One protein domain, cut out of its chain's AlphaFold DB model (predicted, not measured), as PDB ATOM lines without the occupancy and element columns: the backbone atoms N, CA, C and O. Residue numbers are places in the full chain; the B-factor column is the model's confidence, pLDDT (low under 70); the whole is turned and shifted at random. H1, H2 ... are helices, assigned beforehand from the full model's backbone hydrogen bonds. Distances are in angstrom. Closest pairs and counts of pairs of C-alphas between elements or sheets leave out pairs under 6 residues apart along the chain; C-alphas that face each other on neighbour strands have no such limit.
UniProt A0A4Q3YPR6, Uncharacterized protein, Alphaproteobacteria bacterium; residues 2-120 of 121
ATOM      1  N   PHE A   2      45.628  27.542 -28.910       60.81
ATOM      2  CA  PHE A   2      45.314  27.109 -27.523       60.81
ATOM      3  C   PHE A   2      45.515  28.177 -26.427       60.81
ATOM      4  O   PHE A   2      44.847  28.130 -25.395       60.81
ATOM      5  N   GLY A   3      46.428  29.134 -26.628       64.44
ATOM      6  CA  GLY A   3      46.672  30.223 -25.672       64.44
ATOM      7  C   GLY A   3      45.522  31.233 -25.587       64.44
ATOM      8  O   GLY A   3      45.167  31.673 -24.497       64.44
ATOM      9  N   GLU A   4      44.883  31.537 -26.717       66.06
ATOM     10  CA  GLU A   4      43.769  32.491 -26.786       66.06
ATOM     11  C   GLU A   4      42.509  31.941 -26.114       66.06
ATOM     12  O   GLU A   4      41.882  32.641 -25.325       66.06
ATOM     13  N   LEU A   5      42.200  30.655 -26.311       67.62
ATOM     14  CA  LEU A   5      41.068  29.996 -25.646       67.62
ATOM     15  C   LEU A   5      41.201  30.002 -24.114       67.62
ATOM     16  O   LEU A   5      40.219  30.212 -23.403       67.62
ATOM     17  N   LYS A   6      42.421  29.815 -23.590       70.25
ATOM     18  CA  LYS A   6      42.688  29.895 -22.143       70.25
ATOM     19  C   LYS A   6      42.486  31.312 -21.603       70.25
ATOM     20  O   LYS A   6      41.939  31.460 -20.512       70.25
ATOM     21  N   LYS A   7      42.893  32.331 -22.366       69.56
ATOM     22  CA  LYS A   7      42.728  33.744 -22.004       69.56
ATOM     23  C   LYS A   7      41.252  34.148 -21.972       69.56
ATOM     24  O   LYS A   7      40.797  34.661 -20.956       69.56
ATOM     25  N   VAL A   8      40.491  33.812 -23.014       74.06
ATOM     26  CA  VAL A   8      39.043  34.087 -23.096       74.06
ATOM     27  C   VAL A   8      38.285  33.419 -21.949       74.06
ATOM     28  O   VAL A   8      37.451  34.046 -21.301       74.06
ATOM     29  N   LYS A   9      38.613  32.160 -21.632       78.69
ATOM     30  CA  LYS A   9      37.999  31.457 -20.501       78.69
ATOM     31  C   LYS A   9      38.305  32.135 -19.160       78.69
ATOM     32  O   LYS A   9      37.414  32.235 -18.322       78.69
ATOM     33  N   ALA A  10      39.541  32.580 -18.944       74.00
ATOM     34  CA  ALA A  10      39.928  33.262 -17.709       74.00
ATOM     35  C   ALA A  10      39.207  34.609 -17.545       74.00
ATOM     36  O   ALA A  10      38.745  34.922 -16.449       74.00
ATOM     37  N   GLU A  11      39.058  35.370 -18.630       74.44
ATOM     38  CA  GLU A  11      38.309  36.631 -18.643       74.44
ATOM     39  C   GLU A  11      36.812  36.404 -18.373       74.44
ATOM     40  O   GLU A  11      36.222  37.102 -17.549       74.44
ATOM     41  N   PHE A  12      36.209  35.376 -18.974       79.25
ATOM     42  CA  PHE A  12      34.817  35.002 -18.709       79.25
ATOM     43  C   PHE A  12      34.591  34.543 -17.258       79.25
ATOM     44  O   PHE A  12      33.637  34.966 -16.593       79.25
ATOM     45  N   ASP A  13      35.491  33.701 -16.739       81.88
ATOM     46  CA  ASP A  13      35.452  33.243 -15.349       81.88
ATOM     47  C   ASP A  13      35.574  34.444 -14.388       81.88
ATOM     48  O   ASP A  13      34.831  34.518 -13.404       81.88
ATOM     49  N   ALA A  14      36.449  35.413 -14.691       82.00
ATOM     50  CA  ALA A  14      36.592  36.654 -13.929       82.00
ATOM     51  C   ALA A  14      35.335  37.526 -13.972       82.00
ATOM     52  O   ALA A  14      34.864  37.933 -12.915       82.00
ATOM     53  N   ALA A  15      34.746  37.760 -15.146       82.31
ATOM     54  CA  ALA A  15      33.513  38.539 -15.276       82.31
ATOM     55  C   ALA A  15      32.359  37.928 -14.457       82.31
ATOM     56  O   ALA A  15      31.609  38.638 -13.777       82.31
ATOM     57  N   THR A  16      32.264  36.595 -14.456       87.75
ATOM     58  CA  THR A  16      31.285  35.858 -13.648       87.75
ATOM     59  C   THR A  16      31.532  36.058 -12.151       87.75
ATOM     60  O   THR A  16      30.591  36.325 -11.399       87.75
ATOM     61  N   GLN A  17      32.789  35.964 -11.698       92.00
ATOM     62  CA  GLN A  17      33.115  36.199 -10.288       92.00
ATOM     63  C   GLN A  17      32.876  37.653  -9.878       92.00
ATOM     64  O   GLN A  17      32.266  37.885  -8.839       92.00
ATOM     65  N   LEU A  18      33.277  38.624 -10.702       93.00
ATOM     66  CA  LEU A  18      33.036  40.046 -10.450       93.00
ATOM     67  C   LEU A  18      31.546  40.345 -10.319       93.00
ATOM     68  O   LEU A  18      31.150  41.090  -9.433       93.00
ATOM     69  N   THR A  19      30.706  39.711 -11.138       92.06
ATOM     70  CA  THR A  19      29.249  39.845 -11.031       92.06
ATOM     71  C   THR A  19      28.722  39.301  -9.704       92.06
ATOM     72  O   THR A  19      27.917  39.963  -9.049       92.06
ATOM     73  N   ALA A  20      29.182  38.119  -9.283       93.50
ATOM     74  CA  ALA A  20      28.772  37.521  -8.015       93.50
ATOM     75  C   ALA A  20      29.220  38.365  -6.809       93.50
ATOM     76  O   ALA A  20      28.426  38.615  -5.905       93.50
ATOM     77  N   MET A  21      30.461  38.856  -6.820       95.81
ATOM     78  CA  MET A  21      30.982  39.747  -5.780       95.81
ATOM     79  C   MET A  21      30.252  41.097  -5.783       95.81
ATOM     80  O   MET A  21      29.908  41.605  -4.720       95.81
ATOM     81  N   ALA A  22      29.932  41.650  -6.956       94.19
ATOM     82  CA  ALA A  22      29.173  42.894  -7.067       94.19
ATOM     83  C   ALA A  22      27.767  42.762  -6.473       94.19
ATOM     84  O   ALA A  22      27.282  43.709  -5.869       94.19
ATOM     85  N   ASN A  23      27.127  41.592  -6.579       94.19
ATOM     86  CA  ASN A  23      25.837  41.351  -5.929       94.19
ATOM     87  C   ASN A  23      25.947  41.399  -4.396       94.19
ATOM     88  O   ASN A  23      25.047  41.920  -3.744       94.19
ATOM     89  N   VAL A  24      27.048  40.895  -3.823       94.75
ATOM     90  CA  VAL A  24      27.312  40.988  -2.376       94.75
ATOM     91  C   VAL A  24      27.452  42.450  -1.956       94.75
ATOM     92  O   VAL A  24      26.792  42.884  -1.017       94.75
ATOM     93  N   PHE A  25      28.260  43.232  -2.674       94.38
ATOM     94  CA  PHE A  25      28.461  44.645  -2.350       94.38
ATOM     95  C   PHE A  25      27.221  45.511  -2.621       94.38
ATOM     96  O   PHE A  25      26.955  46.430  -1.858       94.38
ATOM     97  N   GLU A  26      26.423  45.200  -3.646       92.62
ATOM     98  CA  GLU A  26      25.121  45.844  -3.879       92.62
ATOM     99  C   GLU A  26      24.160  45.564  -2.712       92.62
ATOM    100  O   GLU A  26      23.462  46.471  -2.265       92.62
ATOM    101  N   ALA A  27      24.147  44.341  -2.171       90.69
ATOM    102  CA  ALA A  27      23.347  44.016  -0.991       90.69
ATOM    103  C   ALA A  27      23.814  44.799   0.248       90.69
ATOM    104  O   ALA A  27      22.980  45.365   0.952       90.69
ATOM    105  N   ILE A  28      25.129  44.895   0.470       90.31
ATOM    106  CA  ILE A  28      25.720  45.712   1.544       90.31
ATOM    107  C   ILE A  28      25.390  47.204   1.359       90.31
ATOM    108  O   ILE A  28      25.180  47.922   2.333       90.31
ATOM    109  N   GLU A  29      25.315  47.704   0.125       88.81
ATOM    110  CA  GLU A  29      24.931  49.099  -0.105       88.81
ATOM    111  C   GLU A  29      23.470  49.354   0.258       88.81
ATOM    112  O   GLU A  29      23.146  50.322   0.946       88.81
ATOM    113  N   ARG A  30      22.584  48.427  -0.113       86.19
ATOM    114  CA  ARG A  30      21.166  48.515   0.248       86.19
ATOM    115  C   ARG A  30      20.950  48.488   1.761       86.19
ATOM    116  O   ARG A  30      20.037  49.159   2.246       86.19
ATOM    117  N   THR A  31      21.775  47.767   2.529       84.00
ATOM    118  CA  THR A  31      21.676  47.804   3.999       84.00
ATOM    119  C   THR A  31      22.065  49.177   4.551       84.00
ATOM    120  O   THR A  31      21.365  49.670   5.431       84.00
ATOM    121  N   ARG A  32      23.072  49.864   3.988       78.81
ATOM    122  CA  ARG A  32      23.413  51.253   4.383       78.81
ATOM    123  C   ARG A  32      22.294  52.253   4.120       78.81
ATOM    124  O   ARG A  32      22.149  53.191   4.892       78.81
ATOM    125  N   HIS A  33      21.517  52.072   3.056       76.75
ATOM    126  CA  HIS A  33      20.387  52.958   2.751       76.75
ATOM    127  C   HIS A  33      19.170  52.723   3.657       76.75
ATOM    128  O   HIS A  33      18.300  53.583   3.754       76.75
ATOM    129  N   THR A  34      19.095  51.563   4.313       74.06
ATOM    130  CA  THR A  34      17.936  51.150   5.120       74.06
ATOM    131  C   THR A  34      18.193  51.177   6.625       74.06
ATOM    132  O   THR A  34      17.237  51.176   7.396       74.06
ATOM    133  N   HIS A  35      19.455  51.224   7.056       62.12
ATOM    134  CA  HIS A  35      19.851  51.253   8.463       62.12
ATOM    135  C   HIS A  35      20.327  52.655   8.883       62.12
ATOM    136  O   HIS A  35      20.681  53.490   8.052       62.12
ATOM    137  N   HIS A  36      20.288  52.944  10.188       58.09
ATOM    138  CA  HIS A  36      20.686  54.244  10.741       58.09
ATOM    139  C   HIS A  36      22.127  54.628  10.361       58.09
ATOM    140  O   HIS A  36      22.985  53.767  10.193       58.09
ATOM    141  N   ILE A  37      22.415  55.934  10.288       56.25
ATOM    142  CA  ILE A  37      23.763  56.464  10.025       56.25
ATOM    143  C   ILE A  37      24.765  55.829  11.008       56.25
ATOM    144  O   ILE A  37      24.635  55.993  12.217       56.25
ATOM    145  N   GLY A  38      25.750  55.093  10.480       51.28
ATOM    146  CA  GLY A  38      26.760  54.364  11.263       51.28
ATOM    147  C   GLY A  38      26.466  52.874  11.494       51.28
ATOM    148  O   GLY A  38      27.362  52.147  11.912       51.28
ATOM    149  N   ALA A  39      25.261  52.398  11.170       54.91
ATOM    150  CA  ALA A  39      24.900  50.985  11.124       54.91
ATOM    151  C   ALA A  39      24.791  50.542   9.656       54.91
ATOM    152  O   ALA A  39      23.950  51.034   8.911       54.91
ATOM    153  N   GLY A  40      25.652  49.620   9.224       61.09
ATOM    154  CA  GLY A  40      25.664  49.114   7.851       61.09
ATOM    155  C   GLY A  40      26.980  49.358   7.114       61.09
ATOM    156  O   GLY A  40      27.774  50.218   7.489       61.09
ATOM    157  N   GLY A  41      27.208  48.606   6.037       68.94
ATOM    158  CA  GLY A  41      28.354  48.819   5.143       68.94
ATOM    159  C   GLY A  41      29.481  47.794   5.237       68.94
ATOM    160  O   GLY A  41      30.397  47.859   4.421       68.94
ATOM    161  N   GLY A  42      29.392  46.839   6.161       82.38
ATOM    162  CA  GLY A  42      30.232  45.640   6.199       82.38
ATOM    163  C   GLY A  42      29.443  44.370   5.878       82.38
ATOM    164  O   GLY A  42      28.217  44.391   5.757       82.38
ATOM    165  N   ILE A  43      30.132  43.233   5.748       85.94
ATOM    166  CA  ILE A  43      29.480  41.920   5.576       85.94
ATOM    167  C   ILE A  43      28.554  41.612   6.761       85.94
ATOM    168  O   ILE A  43      27.488  41.035   6.579       85.94
ATOM    169  N   ASP A  44      28.935  42.044   7.961       86.00
ATOM    170  CA  ASP A  44      28.173  41.930   9.206       86.00
ATOM    171  C   ASP A  44      26.821  42.661   9.179       86.00
ATOM    172  O   ASP A  44      25.938  42.337   9.973       86.00
ATOM    173  N   SER A  45      26.629  43.588   8.236       86.00
ATOM    174  CA  SER A  45      25.343  44.253   8.007       86.00
ATOM    175  C   SER A  45      24.311  43.394   7.275       86.00
ATOM    176  O   SER A  45      23.129  43.735   7.264       86.00
ATOM    177  N   LEU A  46      24.732  42.290   6.653       87.31
ATOM    178  CA  LEU A  46      23.824  41.346   6.008       87.31
ATOM    179  C   LEU A  46      23.131  40.457   7.059       87.31
ATOM    180  O   LEU A  46      23.698  40.215   8.131       87.31
ATOM    181  N   PRO A  47      21.941  39.897   6.765       87.56
ATOM    182  CA  PRO A  47      21.321  38.881   7.613       87.56
ATOM    183  C   PRO A  47      22.290  37.731   7.911       87.56
ATOM    184  O   PRO A  47      23.022  37.297   7.024       87.56
ATOM    185  N   ARG A  48      22.283  37.187   9.139       84.88
ATOM    186  CA  ARG A  48      23.252  36.152   9.574       84.88
ATOM    187  C   ARG A  48      23.377  34.965   8.608       84.88
ATOM    188  O   ARG A  48      24.481  34.462   8.421       84.88
ATOM    189  N   GLY A  49      22.270  34.537   7.995       84.62
ATOM    190  CA  GLY A  49      22.268  33.460   6.996       84.62
ATOM    191  C   GLY A  49      23.027  33.809   5.709       84.62
ATOM    192  O   GLY A  49      23.666  32.943   5.117       84.62
ATOM    193  N   ASP A  50      23.040  35.084   5.325       88.56
ATOM    194  CA  ASP A  50      23.680  35.571   4.103       88.56
ATOM    195  C   ASP A  50      25.159  35.914   4.309       88.56
ATOM    196  O   ASP A  50      25.933  35.886   3.352       88.56
ATOM    197  N   GLN A  51      25.589  36.181   5.549       91.94
ATOM    198  CA  GLN A  51      26.980  36.532   5.867       91.94
ATOM    199  C   GLN A  51      27.961  35.428   5.456       91.94
ATOM    200  O   GLN A  51      28.966  35.698   4.797       91.94
ATOM    201  N   GLN A  52      27.665  34.170   5.796       93.00
ATOM    202  CA  GLN A  52      28.531  33.038   5.448       93.00
ATOM    203  C   GLN A  52      28.621  32.842   3.932       93.00
ATOM    204  O   GLN A  52      29.704  32.603   3.394       93.00
ATOM    205  N   ASN A  53      27.493  32.997   3.233       93.94
ATOM    206  CA  ASN A  53      27.451  32.908   1.780       93.94
ATOM    207  C   ASN A  53      28.250  34.049   1.125       93.94
ATOM    208  O   ASN A  53      29.043  33.808   0.217       93.94
ATOM    209  N   ALA A  54      28.112  35.278   1.632       93.62
ATOM    210  CA  ALA A  54      28.883  36.431   1.180       93.62
ATOM    211  C   ALA A  54      30.392  36.194   1.334       93.62
ATOM    212  O   ALA A  54      31.137  36.356   0.366       93.62
ATOM    213  N   VAL A  55      30.845  35.721   2.501       94.31
ATOM    214  CA  VAL A  55      32.257  35.369   2.729       94.31
ATOM    215  C   VAL A  55      32.729  34.307   1.734       94.31
ATOM    216  O   VAL A  55      33.777  34.478   1.111       94.31
ATOM    217  N   ALA A  56      31.951  33.241   1.520       94.75
ATOM    218  CA  ALA A  56      32.307  32.176   0.583       94.75
ATOM    219  C   ALA A  56      32.425  32.680  -0.868       94.75
ATOM    220  O   ALA A  56      33.378  32.324  -1.573       94.75
ATOM    221  N   ILE A  57      31.496  33.536  -1.308       95.25
ATOM    222  CA  ILE A  57      31.527  34.174  -2.631       95.25
ATOM    223  C   ILE A  57      32.789  35.026  -2.778       95.25
ATOM    224  O   ILE A  57      33.498  34.885  -3.776       95.25
ATOM    225  N   LEU A  58      33.105  35.863  -1.785       95.12
ATOM    226  CA  LEU A  58      34.283  36.728  -1.828       95.12
ATOM    227  C   LEU A  58      35.581  35.912  -1.835       95.12
ATOM    228  O   LEU A  58      36.448  36.160  -2.668       95.12
ATOM    229  N   GLN A  59      35.699  34.889  -0.983       95.31
ATOM    230  CA  GLN A  59      36.872  34.008  -0.923       95.31
ATOM    231  C   GLN A  59      37.123  33.306  -2.268       95.31
ATOM    232  O   GLN A  59      38.245  33.290  -2.790       95.31
ATOM    233  N   LYS A  60      36.062  32.740  -2.855       93.88
ATOM    234  CA  LYS A  60      36.115  32.073  -4.161       93.88
ATOM    235  C   LYS A  60      36.471  33.060  -5.270       93.88
ATOM    236  O   LYS A  60      37.327  32.748  -6.099       93.88
ATOM    237  N   GLY A  61      35.846  34.236  -5.261       94.12
ATOM    238  CA  GLY A  61      36.115  35.317  -6.200       94.12
ATOM    239  C   GLY A  61      37.581  35.736  -6.167       94.12
ATOM    240  O   GLY A  61      38.252  35.648  -7.192       94.12
ATOM    241  N   MET A  62      38.121  36.044  -4.983       95.38
ATOM    242  CA  MET A  62      39.534  36.402  -4.800       95.38
ATOM    243  C   MET A  62      40.482  35.323  -5.338       95.38
ATOM    244  O   MET A  62      41.408  35.621  -6.086       95.38
ATOM    245  N   THR A  63      40.205  34.049  -5.041       93.62
ATOM    246  CA  THR A  63      41.025  32.916  -5.512       93.62
ATOM    247  C   THR A  63      41.075  32.818  -7.040       93.62
ATOM    248  O   THR A  63      42.075  32.391  -7.624       93.62
ATOM    249  N   LYS A  64      39.975  33.160  -7.713       91.94
ATOM    250  CA  LYS A  64      39.891  33.145  -9.176       91.94
ATOM    251  C   LYS A  64      40.527  34.393  -9.782       91.94
ATOM    252  O   LYS A  64      41.287  34.254 -10.736       91.94
ATOM    253  N   LEU A  65      40.253  35.566  -9.214       93.88
ATOM    254  CA  LEU A  65      40.783  36.845  -9.688       93.88
ATOM    255  C   LEU A  65      42.300  36.952  -9.518       93.88
ATOM    256  O   LEU A  65      42.943  37.537 -10.374       93.88
ATOM    257  N   ALA A  66      42.894  36.281  -8.525       93.12
ATOM    258  CA  ALA A  66      44.352  36.212  -8.352       93.12
ATOM    259  C   ALA A  66      45.110  35.624  -9.561       93.12
ATOM    260  O   ALA A  66      46.330  35.715  -9.639       93.12
ATOM    261  N   LYS A  67      44.402  34.987 -10.503       91.31
ATOM    262  CA  LYS A  67      44.970  34.413 -11.735       91.31
ATOM    263  C   LYS A  67      44.855  35.348 -12.937       91.31
ATOM    264  O   LYS A  67      45.231  34.962 -14.042       91.31
ATOM    265  N   VAL A  68      44.281  36.530 -12.742       91.12
ATOM    266  CA  VAL A  68      43.977  37.504 -13.786       91.12
ATOM    267  C   VAL A  68      44.782  38.773 -13.514       91.12
ATOM    268  O   VAL A  68      44.902  39.171 -12.358       91.12
ATOM    269  N   PRO A  69      45.356  39.418 -14.546       92.81
ATOM    270  CA  PRO A  69      46.078  40.672 -14.361       92.81
ATOM    271  C   PRO A  69      45.203  41.756 -13.693       92.81
ATOM    272  O   PRO A  69      44.064  41.948 -14.134       92.81
ATOM    273  N   PRO A  70      45.707  42.500 -12.688       93.88
ATOM    274  CA  PRO A  70      44.913  43.494 -11.958       93.88
ATOM    275  C   PRO A  70      44.274  44.572 -12.843       93.88
ATOM    276  O   PRO A  70      43.127  44.955 -12.625       93.88
ATOM    277  N   ASN A  71      44.970  45.013 -13.894       92.75
ATOM    278  CA  ASN A  71      44.452  45.980 -14.866       92.75
ATOM    279  C   ASN A  71      43.241  45.441 -15.652       92.75
ATOM    280  O   ASN A  71      42.313  46.186 -15.971       92.75
ATOM    281  N   VAL A  72      43.215  44.137 -15.947       92.19
ATOM    282  CA  VAL A  72      42.071  43.473 -16.590       92.19
ATOM    283  C   VAL A  72      40.882  43.438 -15.636       92.19
ATOM    284  O   VAL A  72      39.770  43.753 -16.053       92.19
ATOM    285  N   VAL A  73      41.109  43.118 -14.360       94.12
ATOM    286  CA  VAL A  73      40.060  43.125 -13.329       94.12
ATOM    287  C   VAL A  73      39.436  44.518 -13.200       94.12
ATOM    288  O   VAL A  73      38.213  44.641 -13.285       94.12
ATOM    289  N   THR A  74      40.263  45.566 -13.089       94.69
ATOM    290  CA  THR A  74      39.804  46.965 -13.031       94.69
ATOM    291  C   THR A  74      38.999  47.342 -14.273       94.69
ATOM    292  O   THR A  74      37.880  47.840 -14.151       94.69
ATOM    293  N   ARG A  75      39.505  47.041 -15.475       93.56
ATOM    294  CA  ARG A  75      38.815  47.335 -16.739       93.56
ATOM    295  C   ARG A  75      37.436  46.683 -16.823       93.56
ATOM    296  O   ARG A  75      36.472  47.348 -17.194       93.56
ATOM    297  N   GLU A  76      37.332  45.388 -16.523       91.81
ATOM    298  CA  GLU A  76      36.047  44.681 -16.599       91.81
ATOM    299  C   GLU A  76      35.054  45.193 -15.547       91.81
ATOM    300  O   GLU A  76      33.859  45.304 -15.826       91.81
ATOM    301  N   LEU A  77      35.534  45.590 -14.366       93.38
ATOM    302  CA  LEU A  77      34.681  46.199 -13.350       93.38
ATOM    303  C   LEU A  77      34.175  47.586 -13.783       93.38
ATOM    304  O   LEU A  77      32.985  47.861 -13.636       93.38
ATOM    305  N   ILE A  78      35.025  48.420 -14.395       93.25
ATOM    306  CA  ILE A  78      34.626  49.721 -14.968       93.25
ATOM    307  C   ILE A  78      33.563  49.548 -16.052       93.25
ATOM    308  O   ILE A  78      32.542  50.236 -16.017       93.25
ATOM    309  N   LYS A  79      33.744  48.602 -16.982       91.50
ATOM    310  CA  LYS A  79      32.731  48.300 -18.007       91.50
ATOM    311  C   LYS A  79      31.392  47.925 -17.373       91.50
ATOM    312  O   LYS A  79      30.352  48.443 -17.773       91.50
ATOM    313  N   ASN A  80      31.408  47.070 -16.351       91.31
ATOM    314  CA  ASN A  80      30.191  46.676 -15.644       91.31
ATOM    315  C   ASN A  80      29.514  47.864 -14.940       91.31
ATOM    316  O   ASN A  80      28.284  47.951 -14.958       91.31
ATOM    317  N   MET A  81      30.292  48.792 -14.371       93.56
ATOM    318  CA  MET A  81      29.771  50.034 -13.790       93.56
ATOM    319  C   MET A  81      29.118  50.925 -14.848       93.56
ATOM    320  O   MET A  81      28.010  51.407 -14.628       93.56
ATOM    321  N   GLN A  82      29.752  51.098 -16.010       93.56
ATOM    322  CA  GLN A  82      29.192  51.873 -17.123       93.56
ATOM    323  C   GLN A  82      27.861  51.286 -17.605       93.56
ATOM    324  O   GLN A  82      26.889  52.021 -17.775       93.56
ATOM    325  N   VAL A  83      27.791  49.960 -17.756       93.00
ATOM    326  CA  VAL A  83      26.554  49.258 -18.123       93.00
ATOM    327  C   VAL A  83      25.478  49.452 -17.050       93.00
ATOM    328  O   VAL A  83      24.351  49.822 -17.372       93.00
ATOM    329  N   ALA A  84      25.805  49.255 -15.769       92.38
ATOM    330  CA  ALA A  84      24.855  49.442 -14.670       92.38
ATOM    331  C   ALA A  84      24.335  50.887 -14.580       92.38
ATOM    332  O   ALA A  84      23.140  51.091 -14.359       92.38
ATOM    333  N   ASN A  85      25.211  51.871 -14.801       94.00
ATOM    334  CA  ASN A  85      24.858  53.285 -14.852       94.00
ATOM    335  C   ASN A  85      23.907  53.589 -16.019       94.00
ATOM    336  O   ASN A  85      22.906  54.271 -15.825       94.00
ATOM    337  N   GLY A  86      24.160  53.013 -17.200       94.38
ATOM    338  CA  GLY A  86      23.268  53.129 -18.359       94.38
ATOM    339  C   GLY A  86      21.851  52.596 -18.106       94.38
ATOM    340  O   GLY A  86      20.896  53.093 -18.696       94.38
ATOM    341  N   PHE A  87      21.695  51.640 -17.183       93.75
ATOM    342  CA  PHE A  87      20.396  51.123 -16.730       93.75
ATOM    343  C   PHE A  87      19.830  51.835 -15.486       93.75
ATOM    344  O   PHE A  87      18.842  51.368 -14.920       93.75
ATOM    345  N   GLY A  88      20.448  52.919 -15.008       92.31
ATOM    346  CA  GLY A  88      19.981  53.663 -13.833       92.31
ATOM    347  C   GLY A  88      20.122  52.912 -12.502       92.31
ATOM    348  O   GLY A  88      19.433  53.226 -11.534       92.31
ATOM    349  N   ARG A  89      20.999  51.902 -12.417       90.38
ATOM    350  CA  ARG A  89      21.188  51.084 -11.205       90.38
ATOM    351  C   ARG A  89      22.230  51.693 -10.259       90.38
ATOM    352  O   ARG A  89      23.307  51.124 -10.082       90.38
ATOM    353  N   ALA A  90      21.905  52.826  -9.636       89.56
ATOM    354  CA  ALA A  90      22.832  53.593  -8.788       89.56
ATOM    355  C   ALA A  90      23.455  52.781  -7.628       89.56
ATOM    356  O   ALA A  90      24.669  52.832  -7.427       89.56
ATOM    357  N   ASP A  91      22.665  51.962  -6.924       88.56
ATOM    358  CA  ASP A  91      23.170  51.101  -5.835       88.56
ATOM    359  C   ASP A  91      24.200  50.086  -6.337       88.56
ATOM    360  O   ASP A  91      25.184  49.785  -5.664       88.56
ATOM    361  N   ARG A  92      24.003  49.569  -7.556       92.62
ATOM    362  CA  ARG A  92      24.934  48.623  -8.175       92.62
ATOM    363  C   ARG A  92      26.245  49.299  -8.549       92.62
ATOM    364  O   ARG A  92      27.296  48.703  -8.344       92.62
ATOM    365  N   VAL A  93      26.187  50.524  -9.073       93.81
ATOM    366  CA  VAL A  93      27.387  51.323  -9.363       93.81
ATOM    367  C   VAL A  93      28.162  51.589  -8.072       93.81
ATOM    368  O   VAL A  93      29.357  51.317  -8.015       93.81
ATOM    369  N   SER A  94      27.474  52.013  -7.010       91.88
ATOM    370  CA  SER A  94      28.088  52.281  -5.701       91.88
ATOM    371  C   SER A  94      28.693  51.021  -5.070       91.88
ATOM    372  O   SER A  94      29.828  51.043  -4.595       91.88
ATOM    373  N   GLY A  95      27.982  49.890  -5.136       91.88
ATOM    374  CA  GLY A  95      28.496  48.597  -4.688       91.88
ATOM    375  C   GLY A  95      29.724  48.143  -5.484       91.88
ATOM    376  O   GLY A  95      30.695  47.663  -4.905       91.88
ATOM    377  N   MET A  96      29.731  48.334  -6.806       94.56
ATOM    378  CA  MET A  96      30.891  48.018  -7.647       94.56
ATOM    379  C   MET A  96      32.091  48.931  -7.379       94.56
ATOM    380  O   MET A  96      33.214  48.436  -7.397       94.56
ATOM    381  N   ALA A  97      31.878  50.217  -7.092       93.56
ATOM    382  CA  ALA A  97      32.957  51.127  -6.712       93.56
ATOM    383  C   ALA A  97      33.641  50.659  -5.417       93.56
ATOM    384  O   ALA A  97      34.857  50.536  -5.363       93.56
ATOM    385  N   ARG A  98      32.863  50.248  -4.412       93.25
ATOM    386  CA  ARG A  98      33.438  49.683  -3.182       93.25
ATOM    387  C   ARG A  98      34.072  48.317  -3.363       93.25
ATOM    388  O   ARG A  98      35.040  47.997  -2.682       93.25
ATOM    389  N   LEU A  99      33.531  47.505  -4.268       95.56
ATOM    390  CA  LEU A  99      34.192  46.269  -4.661       95.56
ATOM    391  C   LEU A  99      35.557  46.569  -5.294       95.56
ATOM    392  O   LEU A  99      36.502  45.833  -5.028       95.56
ATOM    393  N   LEU A 100      35.676  47.628  -6.103       95.75
ATOM    394  CA  LEU A 100      36.959  48.048  -6.667       95.75
ATOM    395  C   LEU A 100      37.942  48.406  -5.551       95.75
ATOM    396  O   LEU A 100      39.026  47.831  -5.526       95.75
ATOM    397  N   ASP A 101      37.541  49.260  -4.607       95.06
ATOM    398  CA  ASP A 101      38.382  49.646  -3.465       95.06
ATOM    399  C   ASP A 101      38.850  48.415  -2.676       95.06
ATOM    400  O   ASP A 101      40.045  48.216  -2.459       95.06
ATOM    401  N   PHE A 102      37.919  47.512  -2.354       95.12
ATOM    402  CA  PHE A 102      38.230  46.249  -1.688       95.12
ATOM    403  C   PHE A 102      39.239  45.404  -2.481       95.12
ATOM    404  O   PHE A 102      40.179  44.856  -1.910       95.12
ATOM    405  N   LEU A 103      39.073  45.269  -3.798       96.25
ATOM    406  CA  LEU A 103      39.993  44.487  -4.628       96.25
ATOM    407  C   LEU A 103      41.369  45.154  -4.761       96.25
ATOM    408  O   LEU A 103      42.367  44.437  -4.842       96.25
ATOM    409  N   VAL A 104      41.439  46.487  -4.749       96.62
ATOM    410  CA  VAL A 104      42.697  47.248  -4.725       96.62
ATOM    411  C   VAL A 104      43.439  47.013  -3.411       96.62
ATOM    412  O   VAL A 104      44.619  46.665  -3.438       96.62
ATOM    413  N   GLU A 105      42.752  47.084  -2.269       96.12
ATOM    414  CA  GLU A 105      43.334  46.757  -0.956       96.12
ATOM    415  C   GLU A 105      43.875  45.321  -0.898       96.12
ATOM    416  O   GLU A 105      44.873  45.043  -0.230       96.12
ATOM    417  N   LYS A 106      43.233  44.389  -1.615       95.88
ATOM    418  CA  LYS A 106      43.684  42.993  -1.746       95.88
ATOM    419  C   LYS A 106      44.721  42.771  -2.848       95.88
ATOM    420  O   LYS A 106      45.101  41.625  -3.063       95.88
ATOM    421  N   GLN A 107      45.186  43.825  -3.521       96.69
ATOM    422  CA  GLN A 107      46.152  43.763  -4.630       96.69
ATOM    423  C   GLN A 107      45.668  42.916  -5.825       96.69
ATOM    424  O   GLN A 107      46.463  42.380  -6.594       96.69
ATOM    425  N   LEU A 108      44.350  42.783  -5.987       95.62
ATOM    426  CA  LEU A 108      43.699  42.030  -7.066       95.62
ATOM    427  C   LEU A 108      43.179  42.930  -8.190       95.62
ATOM    428  O   LEU A 108      42.848  42.436  -9.266       95.62
ATOM    429  N   ALA A 109      43.094  44.233  -7.940       96.56
ATOM    430  CA  ALA A 109      42.742  45.247  -8.918       96.56
ATOM    431  C   ALA A 109      43.770  46.380  -8.880       96.56
ATOM    432  O   ALA A 109      44.418  46.627  -7.863       96.56
ATOM    433  N   GLN A 110      43.928  47.054 -10.011       95.94
ATOM    434  CA  GLN A 110      44.737  48.259 -10.116       95.94
ATOM    435  C   GLN A 110      43.929  49.476  -9.630       95.94
ATOM    436  O   GLN A 110      42.749  49.578  -9.991       95.94
ATOM    437  N   PRO A 111      44.538  50.405  -8.865       94.94
ATOM    438  CA  PRO A 111      43.911  51.677  -8.509       94.94
ATOM    439  C   PRO A 111      43.418  52.434  -9.744       94.94
ATOM    440  O   PRO A 111      44.086  52.425 -10.782       94.94
ATOM    441  N   LEU A 112      42.268  53.106  -9.631       91.00
ATOM    442  CA  LEU A 112      41.638  53.784 -10.766       91.00
ATOM    443  C   LEU A 112      42.545  54.864 -11.369       91.00
ATOM    444  O   LEU A 112      42.700  54.901 -12.585       91.00
ATOM    445  N   ASP A 113      43.197  55.680 -10.542       91.06
ATOM    446  CA  ASP A 113      44.084  56.753 -11.012       91.06
ATOM    447  C   ASP A 113      45.269  56.207 -11.819       91.06
ATOM    448  O   ASP A 113      45.587  56.716 -12.892       91.06
ATOM    449  N   SER A 114      45.882  55.118 -11.343       91.19
ATOM    450  CA  SER A 114      46.963  54.433 -12.061       91.19
ATOM    451  C   SER A 114      46.467  53.830 -13.372       91.19
ATOM    452  O   SER A 114      47.114  53.975 -14.406       91.19
ATOM    453  N   PHE A 115      45.292  53.197 -13.343       92.06
ATOM    454  CA  PHE A 115      44.677  52.627 -14.534       92.06
ATOM    455  C   PHE A 115      44.383  53.706 -15.587       92.06
ATOM    456  O   PHE A 115      44.680  53.513 -16.764       92.06
ATOM    457  N   LEU A 116      43.833  54.855 -15.189       89.44
ATOM    458  CA  LEU A 116      43.534  55.953 -16.108       89.44
ATOM    459  C   LEU A 116      44.807  56.597 -16.661       89.44
ATOM    460  O   LEU A 116      44.859  56.854 -17.860       89.44
ATOM    461  N   ALA A 117      45.842  56.801 -15.844       89.25
ATOM    462  CA  ALA A 117      47.116  57.356 -16.307       89.25
ATOM    463  C   ALA A 117      47.776  56.489 -17.397       89.25
ATOM    464  O   ALA A 117      48.318  57.019 -18.359       89.25
ATOM    465  N   GLU A 118      47.681  55.161 -17.285       86.44
ATOM    466  CA  GLU A 118      48.229  54.218 -18.273       86.44
ATOM    467  C   GLU A 118      47.398  54.103 -19.562       86.44
ATOM    468  O   GLU A 118      47.899  53.615 -20.575       86.44
ATOM    469  N   ASN A 119      46.127  54.512 -19.529       79.94
ATOM    470  CA  ASN A 119      45.180  54.350 -20.640       79.94
ATOM    471  C   ASN A 119      44.683  55.685 -21.222       79.94
ATOM    472  O   ASN A 119      43.853  55.677 -22.131       79.94
ATOM    473  N   SER A 120      45.180  56.815 -20.720       65.06
ATOM    474  CA  SER A 120      44.939  58.140 -21.292       65.06
ATOM    475  C   SER A 120      45.958  58.383 -22.407       65.06
ATOM    476  O   SER A 120      47.127  58.636 -22.122       65.06
TER     477      SER A 120
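Overview. This is residues 2 to 120 of the 121 residues of an uncharacterized protein of Alphaproteobacteria bacterium (UniProt A0A4Q3YPR6). Long helix H1 makes the longest axis; H2 folds back along it, and the hairpin of H3 and H4 crosses it. This all-helix part has 119 residues with five named helices. It is compact, radius of gyration of the C-alphas 14.8 A, spanning 50 by 31 by 26 A.

Arrangement. Begin at H1, residues 2 to 34: residues 13 to 24 alone touch H2, residues 48 to 65, in a hairpin. Residues 21 to 30 alone touch H4, residues 90 to 105, at a steep tilt of 63 degrees, C-alphas 26 and 95 closest, 4.4 A. H3, residues 70 to 86, and H4 form a hairpin. H5, residues 112 to 119, only just touches H3: 3 C-alpha pairs within 8 A. Every O i to N i+4 pair is within hydrogen-bond range except in H2, 12 of 14.

Along the chain. Find C-alpha 2 at (45.314, 27.109, -27.523); H1 runs 48.9 A. H5 ends at C-alpha 119, (45.180, 54.350, -20.640).

Size, cuts and confidence. H1 to H2 is a long link; pLDDT is under 70 at residues 2 to 5, 7, 35 to 41 and 120.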